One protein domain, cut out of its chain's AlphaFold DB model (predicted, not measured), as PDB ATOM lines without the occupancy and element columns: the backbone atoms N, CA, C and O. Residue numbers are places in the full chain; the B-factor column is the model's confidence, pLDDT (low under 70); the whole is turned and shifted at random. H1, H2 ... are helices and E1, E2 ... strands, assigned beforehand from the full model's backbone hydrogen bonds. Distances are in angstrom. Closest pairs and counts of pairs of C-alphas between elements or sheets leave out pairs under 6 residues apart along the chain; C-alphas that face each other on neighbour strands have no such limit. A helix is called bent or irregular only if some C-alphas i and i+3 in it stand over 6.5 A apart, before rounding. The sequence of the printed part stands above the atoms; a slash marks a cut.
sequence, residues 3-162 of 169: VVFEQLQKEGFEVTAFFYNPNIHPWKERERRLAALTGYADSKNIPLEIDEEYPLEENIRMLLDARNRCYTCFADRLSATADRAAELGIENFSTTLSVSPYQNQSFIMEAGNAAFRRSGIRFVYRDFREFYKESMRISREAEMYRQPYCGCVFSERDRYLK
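AT A GLANCE: This is residues 3 to 162 of the 169 residues of a protein of Candidatus Fermentibacteria bacterium (UniProt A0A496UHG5). A very small parallel sheet, E1 and E2, has the long helix H2 along one side and residues 77 to 85 of the long helix H4 on the other, and H5 packs side by side on H4. Around this body, H3 makes a corner with the first residues of H4, H6 and H1 make a T, with the first residue of H1 near the middle of H6, and H7 lies far from the centre and touches no helix. The printed part has 160 residues, with seven named helices and two named strands in the order H1 E1 H2 E2 H3 H4 H5 H6 H7. The class is mostly helix; the whole is compact and rounded, with a radius of gyration of the C-alphas of 15.3 A and spans of 41 by 38 by 30 A.

IN THESE COORDINATES: E1 is residues 17 to 19 and E2 residues 48 to 50. H2, residues 27 to 44, is 25.8 A long, and H4, residues 69 to 87, is 26.9 A. H3 is residues 56 to 65. H5, residues 105 to 119, measures 21.0 A, and H6, residues 129 to 141, 19.3 A. H1 is residues 3 to 10, with C-alpha 3 at (27.728, -33.962, -3.381). H7, residues 153 to 161, ends with C-alpha 161 at (35.196, -7.116, 11.506).

HOW THE PARTS SIT: E1 and E2 are parallel neighbours at 20 degrees, with N 19 and O 49 within hydrogen-bond range at 2.8 A. E1, H2 and E2 form a strand-helix-strand unit, two parallel strands joined through a helix, with a right-handed crossover. The closest C-alphas of H2 and E2 are those of Ala 41 and Leu 48, 6.7 A apart. Those of E1 and H4 are Phe 18 and Thr 81, 7.1 A apart. H4 and H5 touch, closest at the C-alphas of Ala 75 and Ala 111, 4.6 A, at a steep tilt of 38 degrees, the same way. H3 touches residues 69 to 73 of H4 only at the corner, closest at the C-alphas of Leu 63 and Arg 69, 4.7 A. H1 and H6 touch, closest at the C-alphas of Val 3 and Ser 135, 5.4 A, about perpendicular at 74 degrees. H7 is apart from H3 and from H6. H6 is irregular: C-alphas 130 and 133 are 7.4 A apart. Each O i to N i+4 pair is within hydrogen-bond range in H1, H2, H3, H4, H5 and H7; in H6, 7 of 9 are.

THE WHOLE: The C-alphas farthest apart, of Gly 89 and Leu 161, are 43.9 A apart. The printed part has no cut. The links H4 to H5 and H6 to H7 are long; in the first, residues 92 to 93 pair in parallel with residues 122 to 123. The mean pLDDT of the printed part is 96.2, and no printed residue is under 70.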
ATOM      1  N   VAL A   3      29.089 -33.397  -3.410       93.94
ATOM      2  CA  VAL A   3      27.728 -33.962  -3.381       93.94
ATOM      3  C   VAL A   3      26.852 -33.449  -4.512       93.94
ATOM      4  O   VAL A   3      25.997 -34.171  -4.991       93.94
ATOM      5  N   VAL A   4      27.055 -32.206  -4.950       95.00
ATOM      6  CA  VAL A   4      26.240 -31.601  -6.009       95.00
ATOM      7  C   VAL A   4      26.424 -32.369  -7.314       95.00
ATOM      8  O   VAL A   4      25.447 -32.712  -7.968       95.00
ATOM      9  N   PHE A   5      27.673 -32.694  -7.647       94.81
ATOM     10  CA  PHE A   5      28.010 -33.528  -8.792       94.81
ATOM     11  C   PHE A   5      27.372 -34.919  -8.670       94.81
ATOM     12  O   PHE A   5      26.651 -35.338  -9.570       94.81
ATOM     13  N   GLU A   6      27.557 -35.595  -7.532       94.25
ATOM     14  CA  GLU A   6      27.018 -36.945  -7.318       94.25
ATOM     15  C   GLU A   6      25.482 -36.994  -7.378       94.25
ATOM     16  O   GLU A   6      24.918 -37.955  -7.897       94.25
ATOM     17  N   GLN A   7      24.788 -35.980  -6.854       96.81
ATOM     18  CA  GLN A   7      23.325 -35.918  -6.912       96.81
ATOM     19  C   GLN A   7      22.827 -35.657  -8.335       96.81
ATOM     20  O   GLN A   7      21.907 -36.334  -8.782       96.81
ATOM     21  N   LEU A   8      23.466 -34.752  -9.082       96.50
ATOM     22  CA  LEU A   8      23.101 -34.509 -10.482       96.50
ATOM     23  C   LEU A   8      23.339 -35.750 -11.357       96.50
ATOM     24  O   LEU A   8      22.491 -36.084 -12.181       96.50
ATOM     25  N   GLN A   9      24.420 -36.498 -11.129       95.12
ATOM     26  CA  GLN A   9      24.632 -37.770 -11.828       95.12
ATOM     27  C   GLN A   9      23.550 -38.809 -11.509       95.12
ATOM     28  O   GLN A   9      23.085 -39.505 -12.409       95.12
ATOM     29  N   LYS A  10      23.101 -38.903 -10.248       96.06
ATOM     30  CA  LYS A  10      21.988 -39.794  -9.861       96.06
ATOM     31  C   LYS A  10      20.665 -39.413 -10.525       96.06
ATOM     32  O   LYS A  10      19.836 -40.286 -10.755       96.06
ATOM     33  N   GLU A  11      20.476 -38.133 -10.837       96.62
ATOM     34  CA  GLU A  11      19.331 -37.636 -11.610       96.62
ATOM     35  C   GLU A  11      19.466 -37.893 -13.127       96.62
ATOM     36  O   GLU A  11      18.534 -37.600 -13.874       96.62
ATOM     37  N   GLY A  12      20.586 -38.465 -13.588       97.00
ATOM     38  CA  GLY A  12      20.823 -38.814 -14.991       97.00
ATOM     39  C   GLY A  12      21.517 -37.728 -15.815       97.00
ATOM     40  O   GLY A  12      21.532 -37.826 -17.039       97.00
ATOM     41  N   PHE A  13      22.083 -36.696 -15.180       97.31
ATOM     42  CA  PHE A  13      22.851 -35.672 -15.888       97.31
ATOM     43  C   PHE A  13      24.297 -36.111 -16.141       97.31
ATOM     44  O   PHE A  13      24.992 -36.577 -15.234       97.31
ATOM     45  N   GLU A  14      24.783 -35.851 -17.352       96.62
ATOM     46  CA  GLU A  14      26.214 -35.751 -17.632       96.62
ATOM     47  C   GLU A  14      26.696 -34.357 -17.213       96.62
ATOM     48  O   GLU A  14      26.077 -33.348 -17.554       96.62
ATOM     49  N   VAL A  15      27.761 -34.290 -16.409       96.44
ATOM     50  CA  VAL A  15      28.164 -33.047 -15.738       96.44
ATOM     51  C   VAL A  15      29.577 -32.647 -16.136       96.44
ATOM     52  O   VAL A  15      30.539 -33.338 -15.804       96.44
ATOM     53  N   THR A  16      29.684 -31.465 -16.736       97.81
ATOM     54  CA  THR A  16      30.931 -30.709 -16.881       97.81
ATOM     55  C   THR A  16      31.006 -29.663 -15.771       97.81
ATOM     56  O   THR A  16      30.070 -28.886 -15.562       97.81
ATOM     57  N   ALA A  17      32.103 -29.649 -15.019       97.94
ATOM     58  CA  ALA A  17      32.366 -28.633 -14.011       97.94
ATOM     59  C   ALA A  17      32.905 -27.355 -14.667       97.94
ATOM     60  O   ALA A  17      33.650 -27.416 -15.636       97.94
ATOM     61  N   PHE A  18      32.575 -26.196 -14.096       98.38
ATOM     62  CA  PHE A  18      33.104 -24.906 -14.534       98.38
ATOM     63  C   PHE A  18      33.627 -24.110 -13.337       98.38
ATOM     64  O   PHE A  18      32.887 -23.821 -12.387       98.38
ATOM     65  N   PHE A  19      34.915 -23.770 -13.360       97.94
ATOM     66  CA  PHE A  19      35.535 -22.901 -12.369       97.94
ATOM     67  C   PHE A  19      35.455 -21.444 -12.815       97.94
ATOM     68  O   PHE A  19      36.333 -20.948 -13.514       97.94
ATOM     69  N   TYR A  20      34.410 -20.761 -12.345       97.56
ATOM     70  CA  TYR A  20      34.237 -19.326 -12.532       97.56
ATOM     71  C   TYR A  20      33.821 -18.641 -11.231       97.56
ATOM     72  O   TYR A  20      32.726 -18.842 -10.679       97.56
ATOM     73  N   ASN A  21      34.736 -17.837 -10.703       95.50
ATOM     74  CA  ASN A  21      34.471 -16.902  -9.621       95.50
ATOM     75  C   ASN A  21      35.593 -15.858  -9.605       95.50
ATOM     76  O   ASN A  21      36.581 -16.028  -8.881       95.50
ATOM     77  N   PRO A  22      35.445 -14.776 -10.376       94.94
ATOM     78  CA  PRO A  22      36.520 -13.811 -10.565       94.94
ATOM     79  C   PRO A  22      36.692 -12.918  -9.310       94.94
ATOM     80  O   PRO A  22      37.678 -12.206  -9.144       94.94
ATOM     81  N   ASN A  23      35.783 -13.067  -8.336       96.19
ATOM     82  CA  ASN A  23      35.799 -12.425  -7.026       96.19
ATOM     83  C   ASN A  23      36.557 -13.223  -5.944       96.19
ATOM     84  O   ASN A  23      36.389 -12.927  -4.762       96.19
ATOM     85  N   ILE A  24      37.317 -14.276  -6.277       97.00
ATOM     86  CA  ILE A  24      38.155 -14.972  -5.283       97.00
ATOM     87  C   ILE A  24      39.446 -14.184  -5.074       97.00
ATOM     88  O   ILE A  24      40.295 -14.131  -5.952       97.00
ATOM     89  N   HIS A  25      39.630 -13.639  -3.881       95.62
ATOM     90  CA  HIS A  25      40.794 -12.857  -3.496       95.62
ATOM     91  C   HIS A  25      41.375 -13.388  -2.184       95.62
ATOM     92  O   HIS A  25      40.616 -13.879  -1.354       95.62
ATOM     93  N   PRO A  26      42.693 -13.256  -1.962       95.12
ATOM     94  CA  PRO A  26      43.707 -12.842  -2.938       95.12
ATOM     95  C   PRO A  26      43.953 -13.930  -4.001       95.12
ATOM     96  O   PRO A  26      43.427 -15.034  -3.895       95.12
ATOM     97  N   TRP A  27      44.811 -13.661  -4.992       95.06
ATOM     98  CA  TRP A  27      45.159 -14.625  -6.052       95.06
ATOM     99  C   TRP A  27      45.525 -16.020  -5.513       95.06
ATOM    100  O   TRP A  27      45.035 -17.032  -6.003       95.06
ATOM    101  N   LYS A  28      46.283 -16.082  -4.411       95.94
ATOM    102  CA  LYS A  28      46.653 -17.351  -3.756       95.94
ATOM    103  C   LYS A  28      45.452 -18.169  -3.266       95.94
ATOM    104  O   LYS A  28      45.537 -19.392  -3.192       95.94
ATOM    105  N   GLU A  29      44.347 -17.525  -2.899       96.94
ATOM    106  CA  GLU A  29      43.105 -18.220  -2.544       96.94
ATOM    107  C   GLU A  29      42.450 -18.832  -3.788       96.94
ATOM    108  O   GLU A  29      41.975 -19.969  -3.733       96.94
ATOM    109  N   ARG A  30      42.479 -18.123  -4.926       96.38
ATOM    110  CA  ARG A  30      42.018 -18.648  -6.220       96.38
ATOM    111  C   ARG A  30      42.828 -19.878  -6.609       96.38
ATOM    112  O   ARG A  30      42.225 -20.910  -6.886       96.38
ATOM    113  N   GLU A  31      44.155 -19.806  -6.532       96.38
ATOM    114  CA  GLU A  31      45.052 -20.929  -6.845       96.38
ATOM    115  C   GLU A  31      44.775 -22.155  -5.972       96.38
ATOM    116  O   GLU A  31      44.641 -23.262  -6.486       96.38
ATOM    117  N   ARG A  32      44.617 -21.975  -4.654       97.06
ATOM    118  CA  ARG A  32      44.300 -23.087  -3.738       97.06
ATOM    119  C   ARG A  32      42.962 -23.742  -4.055       97.06
ATOM    120  O   ARG A  32      42.842 -24.964  -3.984       97.06
ATOM    121  N   ARG A  33      41.944 -22.938  -4.377       96.62
ATOM    122  CA  ARG A  33      40.614 -23.446  -4.734       96.62
ATOM    123  C   ARG A  33      40.620 -24.149  -6.080       96.62
ATOM    124  O   ARG A  33      39.985 -25.193  -6.182       96.62
ATOM    125  N   LEU A  34      41.335 -23.600  -7.059       96.75
ATOM    126  CA  LEU A  34      41.500 -24.214  -8.369       96.75
ATOM    127  C   LEU A  34      42.230 -25.551  -8.238       96.75
ATOM    128  O   LEU A  34      41.675 -26.563  -8.635       96.75
ATOM    129  N   ALA A  35      43.382 -25.590  -7.563       97.06
ATOM    130  CA  ALA A  35      44.139 -26.823  -7.347       97.06
ATOM    131  C   ALA A  35      43.307 -27.912  -6.645       97.06
ATOM    132  O   ALA A  35      43.319 -29.069  -7.058       97.06
ATOM    133  N   ALA A  36      42.537 -27.545  -5.614       96.38
ATOM    134  CA  ALA A  36      41.649 -28.488  -4.933       96.38
ATOM    135  C   ALA A  36      40.492 -28.968  -5.824       96.38
ATOM    136  O   ALA A  36      40.077 -30.122  -5.718       96.38
ATOM    137  N   LEU A  37      39.954 -28.094  -6.680       95.94
ATOM    138  CA  LEU A  37      38.905 -28.456  -7.624       95.94
ATOM    139  C   LEU A  37      39.445 -29.390  -8.710       95.94
ATOM    140  O   LEU A  37      38.851 -30.441  -8.923       95.94
ATOM    141  N   THR A  38      40.568 -29.035  -9.335       96.94
ATOM    142  CA  THR A  38      41.254 -29.834 -10.357       96.94
ATOM    143  C   THR A  38      41.593 -31.216  -9.819       96.94
ATOM    144  O   THR A  38      41.145 -32.203 -10.387       96.94
ATOM    145  N   GLY A  39      42.240 -31.309  -8.651       96.44
ATOM    146  CA  GLY A  39      42.571 -32.608  -8.056       96.44
ATOM    147  C   GLY A  39      41.341 -33.486  -7.787       96.44
ATOM    148  O   GLY A  39      41.370 -34.690  -8.037       96.44
ATOM    149  N   TYR A  40      40.228 -32.897  -7.332       95.31
ATOM    150  CA  TYR A  40      38.986 -33.658  -7.154       95.31
ATOM    151  C   TYR A  40      38.364 -34.067  -8.494       95.31
ATOM    152  O   TYR A  40      37.910 -35.205  -8.621       95.31
ATOM    153  N   ALA A  41      38.339 -33.168  -9.481       96.06
ATOM    154  CA  ALA A  41      37.809 -33.438 -10.814       96.06
ATOM    155  C   ALA A  41      38.574 -34.582 -11.494       96.06
ATOM    156  O   ALA A  41      37.945 -35.552 -11.918       96.06
ATOM    157  N   ASP A  42      39.908 -34.541 -11.467       96.19
ATOM    158  CA  ASP A  42      40.781 -35.587 -12.007       96.19
ATOM    159  C   ASP A  42      40.523 -36.935 -11.319       96.19
ATOM    160  O   ASP A  42      40.314 -37.951 -11.980       96.19
ATOM    161  N   SER A  43      40.424 -36.945  -9.982       94.31
ATOM    162  CA  SER A  43      40.169 -38.175  -9.207       94.31
ATOM    163  C   SER A  43      38.826 -38.851  -9.523       94.31
ATOM    164  O   SER A  43      38.620 -40.023  -9.200       94.31
ATOM    165  N   LYS A  44      37.894 -38.107 -10.126       93.38
ATOM    166  CA  LYS A  44      36.540 -38.553 -10.470       93.38
ATOM    167  C   LYS A  44      36.281 -38.569 -11.980       93.38
ATOM    168  O   LYS A  44      35.166 -38.902 -12.371       93.38
ATOM    169  N   ASN A  45      37.286 -38.267 -12.808       94.62
ATOM    170  CA  ASN A  45      37.166 -38.106 -14.263       94.62
ATOM    171  C   ASN A  45      36.047 -37.127 -14.668       94.62
ATOM    172  O   ASN A  45      35.241 -37.416 -15.551       94.62
ATOM    173  N   ILE A  46      35.967 -35.982 -13.986       95.88
ATOM    174  CA  ILE A  46      34.983 -34.930 -14.269       95.88
ATOM    175  C   ILE A  46      35.605 -33.949 -15.267       95.88
ATOM    176  O   ILE A  46      36.628 -33.349 -14.928       95.88
ATOM    177  N   PRO A  47      35.003 -33.723 -16.449       97.25
ATOM    178  CA  PRO A  47      35.430 -32.645 -17.336       97.25
ATOM    179  C   PRO A  47      35.376 -31.302 -16.600       97.25
ATOM    180  O   PRO A  47      34.369 -30.987 -15.962       97.25
ATOM    181  N   LEU A  48      36.456 -30.524 -16.664       97.94
ATOM    182  CA  LEU A  48      36.584 -29.262 -15.941       97.94
ATOM    183  C   LEU A  48      36.995 -28.137 -16.888       97.94
ATOM    184  O   LEU A  48      38.111 -28.105 -17.393       97.94
ATOM    185  N   GLU A  49      36.091 -27.182 -17.047       98.25
ATOM    186  CA  GLU A  49      36.322 -25.905 -17.708       98.25
ATOM    187  C   GLU A  49      36.841 -24.887 -16.689       98.25
ATOM    188  O   GLU A  49      36.337 -24.804 -15.562       98.25
ATOM    189  N   ILE A  50      37.839 -24.095 -17.072       97.56
ATOM    190  CA  ILE A  50      38.479 -23.118 -16.187       97.56
ATOM    191  C   ILE A  50      38.490 -21.768 -16.887       97.56
ATOM    192  O   ILE A  50      38.999 -21.647 -17.996       97.56
ATOM    193  N   ASP A  51      37.965 -20.752 -16.211       95.06
ATOM    194  CA  ASP A  51      38.195 -19.368 -16.597       95.06
ATOM    195  C   ASP A  51      39.522 -18.882 -16.006       95.06
ATOM    196  O   ASP A  51      39.712 -18.877 -14.783       95.06
ATOM    197  N   GLU A  52      40.469 -18.530 -16.876       92.62
ATOM    198  CA  GLU A  52      41.818 -18.104 -16.483       92.62
ATOM    199  C   GLU A  52      41.906 -16.613 -16.147       92.62
ATOM    200  O   GLU A  52      42.888 -16.183 -15.533       92.62
ATOM    201  N   GLU A  53      40.876 -15.837 -16.488       94.19
ATOM    202  CA  GLU A  53      40.861 -14.403 -16.260       94.19
ATOM    203  C   GLU A  53      40.824 -14.036 -14.766       94.19
ATOM    204  O   GLU A  53      40.396 -14.784 -13.876       94.19
ATOM    205  N   TYR A  54      41.325 -12.834 -14.478       94.06
ATOM    206  CA  TYR A  54      41.322 -12.262 -13.135       94.06
ATOM    207  C   TYR A  54      41.172 -10.736 -13.168       94.06
ATOM    208  O   TYR A  54      42.095 -10.020 -12.769       94.06
ATOM    209  N   PRO A  55      40.023 -10.223 -13.652       95.62
ATOM    210  CA  PRO A  55      39.793  -8.790 -13.835       95.62
ATOM    211  C   PRO A  55      39.476  -8.112 -12.490       95.62
ATOM    212  O   PRO A  55      38.333  -7.779 -12.172       95.62
ATOM    213  N   LEU A  56      40.487  -8.018 -11.622       95.44
ATOM    214  CA  LEU A  56      40.351  -7.596 -10.227       95.44
ATOM    215  C   LEU A  56      39.684  -6.219 -10.109       95.44
ATOM    216  O   LEU A  56      38.737  -6.060  -9.335       95.44
ATOM    217  N   GLU A  57      40.168  -5.232 -10.854       96.75
ATOM    218  CA  GLU A  57      39.690  -3.854 -10.817       96.75
ATOM    219  C   GLU A  57      38.217  -3.752 -11.231       96.75
ATOM    220  O   GLU A  57      37.424  -3.086 -10.553       96.75
ATOM    221  N   GLU A  58      37.833  -4.427 -12.312       96.38
ATOM    222  CA  GLU A  58      36.462  -4.472 -12.820       96.38
ATOM    223  C   GLU A  58      35.527  -5.147 -11.815       96.38
ATOM    224  O   GLU A  58      34.472  -4.597 -11.488       96.38
ATOM    225  N   ASN A  59      35.939  -6.288 -11.259       95.12
ATOM    226  CA  ASN A  59      35.149  -7.032 -10.278       95.12
ATOM    227  C   ASN A  59      34.910  -6.227  -9.004       95.12
ATOM    228  O   ASN A  59      33.786  -6.159  -8.501       95.12
ATOM    229  N   ILE A  60      35.952  -5.575  -8.482       96.56
ATOM    230  CA  ILE A  60      35.818  -4.729  -7.295       96.56
ATOM    231  C   ILE A  60      34.873  -3.561  -7.580       96.56
ATOM    232  O   ILE A  60      33.994  -3.296  -6.757       96.56
ATOM    233  N   ARG A  61      34.995  -2.904  -8.741       97.62
ATOM    234  CA  ARG A  61      34.093  -1.811  -9.135       97.62
ATOM    235  C   ARG A  61      32.642  -2.290  -9.237       97.62
ATOM    236  O   ARG A  61      31.775  -1.707  -8.591       97.62
ATOM    237  N   MET A  62      32.396  -3.408  -9.924       97.00
ATOM    238  CA  MET A  62      31.069  -4.026 -10.031       97.00
ATOM    239  C   MET A  62      30.438  -4.272  -8.651       97.00
ATOM    240  O   MET A  62      29.256  -3.995  -8.445       97.00
ATOM    241  N   LEU A  63      31.210  -4.791  -7.692       96.56
ATOM    242  CA  LEU A  63      30.706  -5.071  -6.347       96.56
ATOM    243  C   LEU A  63      30.492  -3.813  -5.494       96.56
ATOM    244  O   LEU A  63      29.618  -3.835  -4.624       96.56
ATOM    245  N   LEU A  64      31.278  -2.752  -5.697       96.69
ATOM    246  CA  LEU A  64      31.124  -1.475  -4.988       96.69
ATOM    247  C   LEU A  64      29.916  -0.677  -5.490       96.69
ATOM    248  O   LEU A  64      29.189  -0.116  -4.672       96.69
ATOM    249  N   ASP A  65      29.678  -0.686  -6.801       97.06
ATOM    250  CA  ASP A  65      28.554   0.019  -7.434       97.06
ATOM    251  C   ASP A  65      27.220  -0.734  -7.263       97.06
ATOM    252  O   ASP A  65      26.132  -0.198  -7.488       97.06
ATOM    253  N   ALA A  66      27.278  -1.998  -6.834       96.50
ATOM    254  CA  ALA A  66      26.109  -2.834  -6.635       96.50
ATOM    255  C   ALA A  66      25.265  -2.403  -5.427       96.50
ATOM    256  O   ALA A  66      25.730  -2.361  -4.287       96.50
ATOM    257  N   ARG A  67      23.946  -2.287  -5.638       95.25
ATOM    258  CA  ARG A  67      22.965  -2.176  -4.541       95.25
ATOM    259  C   ARG A  67      23.072  -3.343  -3.549       95.25
ATOM    260  O   ARG A  67      22.896  -3.156  -2.348       95.25
ATOM    261  N   ASN A  68      23.346  -4.552  -4.048       96.50
ATOM    262  CA  ASN A  68      23.665  -5.721  -3.232       96.50
ATOM    263  C   ASN A  68      24.797  -6.531  -3.877       96.50
ATOM    264  O   ASN A  68      24.562  -7.337  -4.777       96.50
ATOM    265  N   ARG A  69      26.018  -6.368  -3.358       96.06
ATOM    266  CA  ARG A  69      27.217  -7.053  -3.870       96.06
ATOM    267  C   ARG A  69      27.098  -8.579  -3.948       96.06
ATOM    268  O   ARG A  69      27.661  -9.188  -4.846       96.06
ATOM    269  N   CYS A  70      26.398  -9.225  -3.013       96.31
ATOM    270  CA  CYS A  70      26.335 -10.688  -2.984       96.31
ATOM    271  C   CYS A  70      25.387 -11.229  -4.049       96.31
ATOM    272  O   CYS A  70      25.739 -12.193  -4.722       96.31
ATOM    273  N   TYR A  71      24.236 -10.579  -4.242       97.44
ATOM    274  CA  TYR A  71      23.370 -10.873  -5.380       97.44
ATOM    275  C   TYR A  71      24.114 -10.656  -6.700       97.44
ATOM    276  O   TYR A  71      24.144 -11.564  -7.523       97.44
ATOM    277  N   THR A  72      24.784  -9.510  -6.870       98.12
ATOM    278  CA  THR A  72      25.545  -9.205  -8.092       98.12
ATOM    279  C   THR A  72      26.633 -10.242  -8.365       98.12
ATOM    280  O   THR A  72      26.738 -10.724  -9.484       98.12
ATOM    281  N   CYS A  73      27.373 -10.676  -7.339       97.75
ATOM    282  CA  CYS A  73      28.357 -11.757  -7.455       97.75
ATOM    283  C   CYS A  73      27.728 -13.091  -7.906       97.75
ATOM    284  O   CYS A  73      28.323 -13.822  -8.694       97.75
ATOM    285  N   PHE A  74      26.535 -13.443  -7.415       97.81
ATOM    286  CA  PHE A  74      25.837 -14.653  -7.868       97.81
ATOM    287  C   PHE A  74      25.309 -14.507  -9.296       97.81
ATOM    288  O   PHE A  74      25.438 -15.445 -10.079       97.81
ATOM    289  N   ALA A  75      24.748 -13.344  -9.634       98.38
ATOM    290  CA  ALA A  75      24.244 -13.030 -10.964       98.38
ATOM    291  C   ALA A  75      25.349 -13.109 -12.014       98.38
ATOM    292  O   ALA A  75      25.156 -13.790 -13.015       98.38
ATOM    293  N   ASP A  76      26.502 -12.501 -11.752       98.25
ATOM    294  CA  ASP A  76      27.701 -12.581 -12.587       98.25
ATOM    295  C   ASP A  76      28.113 -14.041 -12.846       98.25
ATOM    296  O   ASP A  76      28.116 -14.520 -13.979       98.25
ATOM    297  N   ARG A  77      28.306 -14.817 -11.775       98.19
ATOM    298  CA  ARG A  77      28.766 -16.208 -11.888       98.19
ATOM    299  C   ARG A  77      27.784 -17.127 -12.608       98.19
ATOM    300  O   ARG A  77      28.199 -17.969 -13.402       98.19
ATOM    301  N   LEU A  78      26.489 -17.007 -12.317       98.69
ATOM    302  CA  LEU A  78      25.453 -17.820 -12.964       98.69
ATOM    303  C   LEU A  78      25.231 -17.392 -14.416       98.69
ATOM    304  O   LEU A  78      24.946 -18.239 -15.256       98.69
ATOM    305  N   SER A  79      25.422 -16.107 -14.714       98.62
ATOM    306  CA  SER A  79      25.407 -15.584 -16.076       98.62
ATOM    307  C   SER A  79      26.534 -16.177 -16.907       98.62
ATOM    308  O   SER A  79      26.242 -16.783 -17.930       98.62
ATOM    309  N   ALA A  80      27.775 -16.084 -16.427       98.44
ATOM    310  CA  ALA A  80      28.934 -16.644 -17.114       98.44
ATOM    311  C   ALA A  80      28.824 -18.168 -17.282       98.44
ATOM    312  O   ALA A  80      29.189 -18.710 -18.316       98.44
ATOM    313  N   THR A  81      28.262 -18.872 -16.290       98.62
ATOM    314  CA  THR A  81      28.023 -20.322 -16.401       98.62
ATOM    315  C   THR A  81      27.014 -20.644 -17.505       98.62
ATOM    316  O   THR A  81      27.214 -21.599 -18.251       98.62
ATOM    317  N   ALA A  82      25.937 -19.864 -17.623       98.75
ATOM    318  CA  ALA A  82      24.945 -20.065 -18.672       98.75
ATOM    319  C   ALA A  82      25.514 -19.744 -20.065       98.75
ATOM    320  O   ALA A  82      25.229 -20.474 -21.011       98.75
ATOM    321  N   ASP A  83      26.339 -18.702 -20.184       98.44
ATOM    322  CA  ASP A  83      26.990 -18.342 -21.447       98.44
ATOM    323  C   ASP A  83      28.004 -19.424 -21.860       98.44
ATOM    324  O   ASP A  83      27.956 -19.919 -22.986       98.44
ATOM    325  N   ARG A  84      28.822 -19.913 -20.916       98.50
ATOM    326  CA  ARG A  84      29.759 -21.016 -21.171       98.50
ATOM    327  C   ARG A  84      29.047 -22.315 -21.551       98.50
ATOM    328  O   ARG A  84      29.513 -23.042 -22.421       98.50
ATOM    329  N   ALA A  85      27.909 -22.612 -20.924       98.44
ATOM    330  CA  ALA A  85      27.091 -23.762 -21.298       98.44
ATOM    331  C   ALA A  85      26.581 -23.642 -22.745       98.44
ATOM    332  O   ALA A  85      26.673 -24.611 -23.495       98.44
ATOM    333  N   ALA A  86      26.130 -22.454 -23.164       98.31
ATOM    334  CA  ALA A  86      25.701 -22.209 -24.540       98.31
ATOM    335  C   ALA A  86      26.840 -22.425 -25.554       98.31
ATOM    336  O   ALA A  86      26.633 -23.088 -26.570       98.31
ATOM    337  N   GLU A  87      28.044 -21.923 -25.263       98.06
ATOM    338  CA  GLU A  87      29.238 -22.110 -26.106       98.06
ATOM    339  C   GLU A  87      29.604 -23.587 -26.302       98.06
ATOM    340  O   GLU A  87      30.051 -23.981 -27.378       98.06
ATOM    341  N   LEU A  88      29.397 -24.404 -25.270       97.62
ATOM    342  CA  LEU A  88      29.678 -25.841 -25.281       97.62
ATOM    343  C   LEU A  88      28.515 -26.684 -25.831       97.62
ATOM    344  O   LEU A  88      28.626 -27.908 -25.884       97.62
ATOM    345  N   GLY A  89      27.395 -26.062 -26.218       97.88
ATOM    346  CA  GLY A  89      26.191 -26.772 -26.659       97.88
ATOM    347  C   GLY A  89      25.457 -27.519 -25.535       97.88
ATOM    348  O   GLY A  89      24.716 -28.461 -25.805       97.88
ATOM    349  N   ILE A  90      25.662 -27.122 -24.277       98.25
ATOM    350  CA  ILE A  90      25.019 -27.706 -23.096       98.25
ATOM    351  C   ILE A  90      23.695 -26.977 -22.823       98.25
ATOM    352  O   ILE A  90      23.659 -25.765 -22.623       98.25
ATOM    353  N   GLU A  91      22.596 -27.726 -22.741       97.81
ATOM    354  CA  GLU A  91      21.242 -27.162 -22.597       97.81
ATOM    355  C   GLU A  91      20.872 -26.738 -21.166       97.81
ATOM    356  O   GLU A  91      19.911 -25.991 -20.957       97.81
ATOM    357  N   ASN A  92      21.601 -27.238 -20.166       98.50
ATOM    358  CA  ASN A  92      21.288 -27.062 -18.751       98.50
ATOM    359  C   ASN A  92      22.510 -26.568 -17.976       98.50
ATOM    360  O   ASN A  92      23.615 -27.063 -18.165       98.50
ATOM    361  N   PHE A  93      22.299 -25.672 -17.017       98.62
ATOM    362  CA  PHE A  93      23.335 -25.296 -16.059       98.62
ATOM    363  C   PHE A  93      22.808 -25.352 -14.625       98.62
ATOM    364  O   PHE A  93      21.615 -25.200 -14.363       98.62
ATOM    365  N   SER A  94      23.709 -25.575 -13.673       98.38
ATOM    366  CA  SER A  94      23.394 -25.614 -12.244       98.38
ATOM    367  C   SER A  94      24.496 -24.916 -11.449       98.38
ATOM    368  O   SER A  94      25.360 -24.240 -12.007       98.38
ATOM    369  N   THR A  95      24.463 -25.022 -10.123       97.94
ATOM    370  CA  THR A  95      25.437 -24.355  -9.268       97.94
ATOM    371  C   THR A  95      25.741 -25.131  -8.003       97.94
ATOM    372  O   THR A  95      24.885 -25.773  -7.405       97.94
ATOM    373  N   THR A  96      26.984 -25.008  -7.542       96.44
ATOM    374  CA  THR A  96      27.400 -25.545  -6.243       96.44
ATOM    375  C   THR A  96      27.038 -24.625  -5.076       96.44
ATOM    376  O   THR A  96      27.191 -25.026  -3.927       96.44
ATOM    377  N   LEU A  97      26.543 -23.412  -5.345       95.69
ATOM    378  CA  LEU A  97      26.152 -22.446  -4.313       95.69
ATOM    379  C   LEU A  97      24.995 -22.954  -3.435       95.69
ATOM    380  O   LEU A  97      24.922 -22.669  -2.240       95.69
ATOM    381  N   SER A  98      24.106 -23.776  -3.988       96.00
ATOM    382  CA  SER A  98      22.919 -24.232  -3.261       96.00
ATOM    383  C   SER A  98      23.191 -25.286  -2.183       96.00
ATOM    384  O   SER A  98      22.289 -25.632  -1.426       96.00
ATOM    385  N   VAL A  99      24.432 -25.775  -2.047       96.31
ATOM    386  CA  VAL A  99      24.817 -26.660  -0.930       96.31
ATOM    387  C   VAL A  99      25.087 -25.882   0.361       96.31
ATOM    388  O   VAL A  99      25.057 -26.453   1.450       96.31
ATOM    389  N   SER A 100      25.398 -24.584   0.273       92.94
ATOM    390  CA  SER A 100      25.793 -23.802   1.444       92.94
ATOM    391  C   SER A 100      24.564 -23.353   2.242       92.94
ATOM    392  O   SER A 100      23.761 -22.579   1.719       92.94
ATOM    393  N   PRO A 101      24.428 -23.731   3.529       91.81
ATOM    394  CA  PRO A 101      23.316 -23.274   4.360       91.81
ATOM    395  C   PRO A 101      23.391 -21.775   4.657       91.81
ATOM    396  O   PRO A 101      22.387 -21.174   5.020       91.81
ATOM    397  N   TYR A 102      24.572 -21.175   4.492       90.88
ATOM    398  CA  TYR A 102      24.796 -19.761   4.749       90.88
ATOM    399  C   TYR A 102      24.413 -18.883   3.568       90.88
ATOM    400  O   TYR A 102      24.199 -17.702   3.774       90.88
ATOM    401  N   GLN A 103      24.383 -19.399   2.337       92.06
ATOM    402  CA  GLN A 103      24.125 -18.565   1.164       92.06
ATOM    403  C   GLN A 103      22.630 -18.318   0.986       92.06
ATOM    404  O   GLN A 103      21.812 -19.227   1.138       92.06
ATOM    405  N   ASN A 104      22.279 -17.082   0.629       95.38
ATOM    406  CA  ASN A 104      20.901 -16.707   0.342       95.38
ATOM    407  C   ASN A 104      20.383 -17.439  -0.910       95.38
ATOM    408  O   ASN A 104      20.702 -17.076  -2.043       95.38
ATOM    409  N   GLN A 105      19.562 -18.464  -0.684       96.38
ATOM    410  CA  GLN A 105      19.005 -19.309  -1.741       96.38
ATOM    411  C   GLN A 105      18.060 -18.545  -2.671       96.38
ATOM    412  O   GLN A 105      18.057 -18.796  -3.873       96.38
ATOM    413  N   SER A 106      17.314 -17.563  -2.155       96.62
ATOM    414  CA  SER A 106      16.446 -16.722  -2.984       96.62
ATOM    415  C   SER A 106      17.250 -15.929  -4.008       96.62
ATOM    416  O   SER A 106      16.865 -15.884  -5.172       96.62
ATOM    417  N   PHE A 107      18.410 -15.387  -3.617       97.69
ATOM    418  CA  PHE A 107      19.301 -14.704  -4.561       97.69
ATOM    419  C   PHE A 107      19.873 -15.650  -5.613       97.69
ATOM    420  O   PHE A 107      19.944 -15.274  -6.776       97.69
ATOM    421  N   ILE A 108      20.251 -16.873  -5.230       98.19
ATOM    422  CA  ILE A 108      20.754 -17.881  -6.176       98.19
ATOM    423  C   ILE A 108      19.667 -18.248  -7.196       98.19
ATOM    424  O   ILE A 108      19.933 -18.259  -8.398       98.19
ATOM    425  N   MET A 109      18.441 -18.511  -6.731       98.19
ATOM    426  CA  MET A 109      17.303 -18.823  -7.602       98.19
ATOM    427  C   MET A 109      16.976 -17.667  -8.546       98.19
ATOM    428  O   MET A 109      16.795 -17.878  -9.744       98.19
ATOM    429  N   GLU A 110      16.905 -16.444  -8.024       98.31
ATOM    430  CA  GLU A 110      16.601 -15.256  -8.818       98.31
ATOM    431  C   GLU A 110      17.665 -15.006  -9.894       98.31
ATOM    432  O   GLU A 110      17.320 -14.825 -11.063       98.31
ATOM    433  N   ALA A 111      18.943 -15.060  -9.513       98.62
ATOM    434  CA  ALA A 111      20.074 -14.871 -10.412       98.62
ATOM    435  C   ALA A 111      20.137 -15.949 -11.508       98.62
ATOM    436  O   ALA A 111      20.303 -15.622 -12.683       98.62
ATOM    437  N   GLY A 112      19.937 -17.223 -11.158       98.69
ATOM    438  CA  GLY A 112      19.924 -18.308 -12.141       98.69
ATOM    439  C   GLY A 112      18.733 -18.224 -13.097       98.69
ATOM    440  O   GLY A 112      18.894 -18.385 -14.305       98.69
ATOM    441  N   ASN A 113      17.547 -17.862 -12.597       98.62
ATOM    442  CA  ASN A 113      16.383 -17.618 -13.453       98.62
ATOM    443  C   ASN A 113      16.580 -16.403 -14.373       98.62
ATOM    444  O   ASN A 113      16.079 -16.398 -15.497       98.62
ATOM    445  N   ALA A 114      17.287 -15.366 -13.915       98.62
ATOM    446  CA  ALA A 114      17.647 -14.227 -14.753       98.62
ATOM    447  C   ALA A 114      18.624 -14.628 -15.867       98.62
ATOM    448  O   ALA A 114      18.404 -14.246 -17.016       98.62
ATOM    449  N   ALA A 115      19.637 -15.440 -15.551       98.75
ATOM    450  CA  ALA A 115      20.558 -15.987 -16.543       98.75
ATOM    451  C   ALA A 115      19.822 -16.853 -17.581       98.75
ATOM    452  O   ALA A 115      19.978 -16.606 -18.773       98.75
ATOM    453  N   PHE A 116      18.920 -17.750 -17.155       98.50
ATOM    454  CA  PHE A 116      18.067 -18.525 -18.068       98.50
ATOM    455  C   PHE A 116      17.246 -17.634 -19.008       98.50
ATOM    456  O   PHE A 116      17.232 -17.864 -20.214       98.50
ATOM    457  N   ARG A 117      16.583 -16.591 -18.489       98.44
ATOM    458  CA  ARG A 117      15.797 -15.668 -19.329       98.44
ATOM    459  C   ARG A 117      16.643 -14.950 -20.381       98.44
ATOM    460  O   ARG A 117      16.102 -14.586 -21.419       98.44
ATOM    461  N   ARG A 118      17.927 -14.710 -20.100       98.12
ATOM    462  CA  ARG A 118      18.847 -14.043 -21.028       98.12
ATOM    463  C   ARG A 118      19.401 -15.007 -22.075       98.12
ATOM    464  O   ARG A 118      19.401 -14.661 -23.250       98.12
ATOM    465  N   SER A 119      19.905 -16.165 -21.653       97.81
ATOM    466  CA  SER A 119      20.663 -17.075 -22.522       97.81
ATOM    467  C   SER A 119      19.819 -18.179 -23.158       97.81
ATOM    468  O   SER A 119      20.239 -18.776 -24.142       97.81
ATOM    469  N   GLY A 120      18.650 -18.491 -22.593       98.06
ATOM    470  CA  GLY A 120      17.841 -19.652 -22.973       98.06
ATOM    471  C   GLY A 120      18.329 -20.985 -22.389       98.06
ATOM    472  O   GLY A 120      17.610 -21.976 -22.494       98.06
ATOM    473  N   ILE A 121      19.490 -21.026 -21.722       98.62
ATOM    474  CA  ILE A 121      20.033 -22.251 -21.114       98.62
ATOM    475  C   ILE A 121      19.321 -22.530 -19.795       98.62
ATOM    476  O   ILE A 121      19.306 -21.690 -18.893       98.62
ATOM    477  N   ARG A 122      18.717 -23.709 -19.661       98.62
ATOM    478  CA  ARG A 122      17.834 -24.025 -18.538       98.62
ATOM    479  C   ARG A 122      18.601 -24.057 -17.219       98.62
ATOM    480  O   ARG A 122      19.527 -24.844 -17.036       98.62
ATOM    481  N   PHE A 123      18.154 -23.255 -16.255       98.69
ATOM    482  CA  PHE A 123      18.687 -23.317 -14.901       98.69
ATOM    483  C   PHE A 123      18.065 -24.481 -14.119       98.69
ATOM    484  O   PHE A 123      16.865 -24.495 -13.832       98.69
ATOM    485  N   VAL A 124      18.889 -25.455 -13.741       98.31
ATOM    486  CA  VAL A 124      18.507 -26.591 -12.897       98.31
ATOM    487  C   VAL A 124      18.857 -26.263 -11.450       98.31
ATOM    488  O   VAL A 124      19.952 -26.548 -10.963       98.31
ATOM    489  N   TYR A 125      17.910 -25.644 -10.747       98.06
ATOM    490  CA  TYR A 125      18.039 -25.406  -9.314       98.06
ATOM    491  C   TYR A 125      17.645 -26.645  -8.500       98.06
ATOM    492  O   TYR A 125      16.620 -27.289  -8.750       98.06
ATOM    493  N   ARG A 126      18.449 -26.933  -7.478       97.25
ATOM    494  CA  ARG A 126      18.186 -27.914  -6.423       97.25
ATOM    495  C   ARG A 126      18.686 -27.338  -5.110       97.25
ATOM    496  O   ARG A 126      19.787 -26.787  -5.064       97.25
ATOM    497  N   ASP A 127      17.890 -27.468  -4.058       96.62
ATOM    498  CA  ASP A 127      18.319 -27.114  -2.709       96.62
ATOM    499  C   ASP A 127      19.129 -28.275  -2.126       96.62
ATOM    500  O   ASP A 127      18.573 -29.282  -1.702       96.62
ATOM    501  N   PHE A 128      20.455 -28.149  -2.136       96.81
ATOM    502  CA  PHE A 128      21.356 -29.202  -1.667       96.81
ATOM    503  C   PHE A 128      21.787 -29.011  -0.208       96.81
ATOM    504  O   PHE A 128      22.721 -29.679   0.247       96.81
ATOM    505  N   ARG A 129      21.148 -28.110   0.553       96.50
ATOM    506  CA  ARG A 129      21.563 -27.800   1.934       96.50
ATOM    507  C   ARG A 129      21.496 -29.011   2.863       96.50
ATOM    508  O   ARG A 129      22.314 -29.109   3.777       96.50
ATOM    509  N   GLU A 130      20.589 -29.956   2.615       96.69
ATOM    510  CA  GLU A 130      20.522 -31.214   3.376       96.69
ATOM    511  C   GLU A 130      21.820 -32.038   3.265       96.69
ATOM    512  O   GLU A 130      22.259 -32.652   4.239       96.69
ATOM    513  N   PHE A 131      22.514 -31.948   2.125       96.44
ATOM    514  CA  PHE A 131      23.780 -32.635   1.868       96.44
ATOM    515  C   PHE A 131      25.005 -31.845   2.340       96.44
ATOM    516  O   PHE A 131      26.135 -32.272   2.109       96.44
ATOM    517  N   TYR A 132      24.840 -30.710   3.025       95.12
ATOM    518  CA  TYR A 132      25.972 -29.887   3.460       95.12
ATOM    519  C   TYR A 132      26.957 -30.654   4.354       95.12
ATOM    520  O   TYR A 132      28.171 -30.597   4.144       95.12
ATOM    521  N   LYS A 133      26.450 -31.412   5.337       95.12
ATOM    522  CA  LYS A 133      27.303 -32.223   6.228       95.12
ATOM    523  C   LYS A 133      28.056 -33.303   5.455       95.12
ATOM    524  O   LYS A 133      29.233 -33.530   5.719       95.12
ATOM    525  N   GLU A 134      27.391 -33.905   4.479       95.56
ATOM    526  CA  GLU A 134      27.982 -34.923   3.619       95.56
ATOM    527  C   GLU A 134      29.061 -34.328   2.706       95.56
ATOM    528  O   GLU A 134      30.173 -34.842   2.638       95.56
ATOM    529  N   SER A 135      28.806 -33.155   2.121       94.19
ATOM    530  CA  SER A 135      29.804 -32.396   1.363       94.19
ATOM    531  C   SER A 135      31.059 -32.123   2.187       94.19
ATOM    532  O   SER A 135      32.174 -32.236   1.674       94.19
ATOM    533  N   MET A 136      30.897 -31.774   3.466       93.31
ATOM    534  CA  MET A 136      32.017 -31.537   4.379       93.31
ATOM    535  C   MET A 136      32.791 -32.817   4.709       93.31
ATOM    536  O   MET A 136      34.013 -32.749   4.861       93.31
ATOM    537  N   ARG A 137      32.102 -33.957   4.821       95.38
ATOM    538  CA  ARG A 137      32.717 -35.273   5.036       95.38
ATOM    539  C   ARG A 137      33.550 -35.682   3.822       95.38
ATOM    540  O   ARG A 137      34.753 -35.873   3.972       95.38
ATOM    541  N   ILE A 138      32.950 -35.680   2.630       93.19
ATOM    542  CA  ILE A 138      33.625 -36.020   1.366       93.19
ATOM    543  C   ILE A 138      34.834 -35.110   1.134       93.19
ATOM    544  O   ILE A 138      35.916 -35.590   0.819       93.19
ATOM    545  N   SER A 139      34.687 -33.798   1.354       92.62
ATOM    546  CA  SER A 139      35.803 -32.854   1.183       92.62
ATOM    547  C   SER A 139      36.966 -33.146   2.137       92.62
ATOM    548  O   SER A 139      38.113 -32.885   1.792       92.62
ATOM    549  N   ARG A 140      36.690 -33.656   3.346       93.12
ATOM    550  CA  ARG A 140      37.728 -34.023   4.319       93.12
ATOM    551  C   ARG A 140      38.428 -35.318   3.926       93.12
ATOM    552  O   ARG A 140      39.643 -35.385   4.034       93.12
ATOM    553  N   GLU A 141      37.665 -36.317   3.499       93.19
ATOM    554  CA  GLU A 141      38.196 -37.615   3.062       93.19
ATOM    555  C   GLU A 141      39.038 -37.492   1.793       93.19
ATOM    556  O   GLU A 141      40.039 -38.179   1.658       93.19
ATOM    557  N   ALA A 142      38.668 -36.570   0.904       90.31
ATOM    558  CA  ALA A 142      39.432 -36.231  -0.291       90.31
ATOM    559  C   ALA A 142      40.542 -35.188  -0.040       90.31
ATOM    560  O   ALA A 142      41.074 -34.637  -0.998       90.31
ATOM    561  N   GLU A 143      40.838 -34.856   1.226       92.56
ATOM    562  CA  GLU A 143      41.870 -33.884   1.635       92.56
ATOM    563  C   GLU A 143      41.795 -32.526   0.904       92.56
ATOM    564  O   GLU A 143      42.791 -31.828   0.708       92.56
ATOM    565  N   MET A 144      40.587 -32.108   0.517       93.50
ATOM    566  CA  MET A 144      40.380 -30.884  -0.249       93.50
ATOM    567  C   MET A 144      40.659 -29.644   0.601       93.50
ATOM    568  O   MET A 144      40.279 -29.555   1.777       93.50
ATOM    569  N   TYR A 145      41.229 -28.616  -0.034       93.44
ATOM    570  CA  TYR A 145      41.356 -27.300   0.581       93.44
ATOM    571  C   TYR A 145      39.983 -26.772   1.036       93.44
ATOM    572  O   TYR A 145      39.048 -26.626   0.242       93.44
ATOM    573  N   ARG A 146      39.858 -26.463   2.333       89.69
ATOM    574  CA  ARG A 146      38.606 -25.980   2.929       89.69
ATOM    575  C   ARG A 146      38.564 -24.461   2.962       89.69
ATOM    576  O   ARG A 146      39.313 -23.815   3.689       89.69
ATOM    577  N   GLN A 147      37.612 -23.928   2.209       88.75
ATOM    578  CA  GLN A 147      37.387 -22.500   2.038       88.75
ATOM    579  C   GLN A 147      36.833 -21.890   3.335       88.75
ATOM    580  O   GLN A 147      35.794 -22.345   3.821       88.75
ATOM    581  N   PRO A 148      37.476 -20.861   3.908       88.31
ATOM    582  CA  PRO A 148      37.051 -20.329   5.196       88.31
ATOM    583  C   PRO A 148      36.085 -19.126   5.077       88.31
ATOM    584  O   PRO A 148      35.633 -18.596   6.090       88.31
ATOM    585  N   TYR A 149      35.771 -18.696   3.849       93.06
ATOM    586  CA  TYR A 149      34.803 -17.651   3.473       93.06
ATOM    587  C   TYR A 149      34.432 -17.803   1.986       93.06
ATOM    588  O   TYR A 149      34.969 -18.674   1.297       93.06
ATOM    589  N   CYS A 150      33.536 -16.965   1.449       91.94
ATOM    590  CA  CYS A 150      33.047 -17.137   0.071       91.94
ATOM    591  C   CYS A 150      34.099 -16.858  -1.021       91.94
ATOM    592  O   CYS A 150      33.925 -17.306  -2.152       91.94
ATOM    593  N   GLY A 151      35.204 -16.192  -0.681       94.19
ATOM    594  CA  GLY A 151      36.305 -15.848  -1.583       94.19
ATOM    595  C   GLY A 151      36.481 -14.349  -1.796       94.19
ATOM    596  O   GLY A 151      37.600 -13.928  -2.025       94.19
ATOM    597  N   CYS A 152      35.444 -13.519  -1.661       95.06
ATOM    598  CA  CYS A 152      35.609 -12.086  -1.918       95.06
ATOM    599  C   CYS A 152      36.232 -11.328  -0.745       95.06
ATOM    600  O   CYS A 152      35.955 -11.620   0.422       95.06
ATOM    601  N   VAL A 153      37.008 -10.287  -1.073       95.88
ATOM    602  CA  VAL A 153      37.678  -9.408  -0.098       95.88
ATOM    603  C   VAL A 153      36.686  -8.786   0.890       95.88
ATOM    604  O   VAL A 153      36.980  -8.631   2.072       95.88
ATOM    605  N   PHE A 154      35.457  -8.505   0.444       96.06
ATOM    606  CA  PHE A 154      34.402  -7.998   1.316       96.06
ATOM    607  C   PHE A 154      33.948  -9.040   2.338       96.06
ATOM    608  O   PHE A 154      33.772  -8.699   3.501       96.06
ATOM    609  N   SER A 155      33.790 -10.305   1.938       95.06
ATOM    610  CA  SER A 155      33.425 -11.380   2.867       95.06
ATOM    611  C   SER A 155      34.548 -11.680   3.854       95.06
ATOM    612  O   SER A 155      34.258 -12.046   4.991       95.06
ATOM    613  N   GLU A 156      35.805 -11.547   3.435       95.25
ATOM    614  CA  GLU A 156      36.953 -11.674   4.330       95.25
ATOM    615  C   GLU A 156      36.948 -10.549   5.373       95.25
ATOM    616  O   GLU A 156      36.938 -10.823   6.576       95.25
ATOM    617  N   ARG A 157      36.831  -9.291   4.927       95.25
ATOM    618  CA  ARG A 157      36.679  -8.122   5.804       95.25
ATOM    619  C   ARG A 157      35.523  -8.302   6.786       95.25
ATOM    620  O   ARG A 157      35.715  -8.134   7.987       95.25
ATOM    621  N   ASP A 158      34.332  -8.634   6.292       95.06
ATOM    622  CA  ASP A 158      33.130  -8.748   7.121       95.06
ATOM    623  C   ASP A 158      33.295  -9.829   8.195       95.06
ATOM    624  O   ASP A 158      32.879  -9.630   9.334       95.06
ATOM    625  N   ARG A 159      33.964 -10.942   7.871       93.06
ATOM    626  CA  ARG A 159      34.262 -12.013   8.827       93.06
ATOM    627  C   ARG A 159      35.167 -11.538   9.965       93.06
ATOM    628  O   ARG A 159      34.891 -11.858  11.120       93.06
ATOM    629  N   TYR A 160      36.231 -10.794   9.662       95.44
ATOM    630  CA  TYR A 160      37.175 -10.314  10.680       95.44
ATOM    631  C   TYR A 160      36.634  -9.128  11.485       95.44
ATOM    632  O   TYR A 160      36.877  -9.045  12.688       95.44
ATOM    633  N   LEU A 161      35.850  -8.254  10.852       96.56
ATOM    634  CA  LEU A 161      35.196  -7.116  11.506       96.56
ATOM    635  C   LEU A 161      33.829  -7.465  12.120       96.56
ATOM    636  O   LEU A 161      33.195  -6.599  12.715       96.56
ATOM    637  N   LYS A 162      33.376  -8.721  11.994       92.94
ATOM    638  CA  LYS A 162      32.074  -9.222  12.474       92.94
ATOM    639  C   LYS A 162      30.878  -8.413  11.948       92.94
ATOM    640  O   LYS A 162      29.912  -8.166  12.669       92.94
TER     641      LYS A 162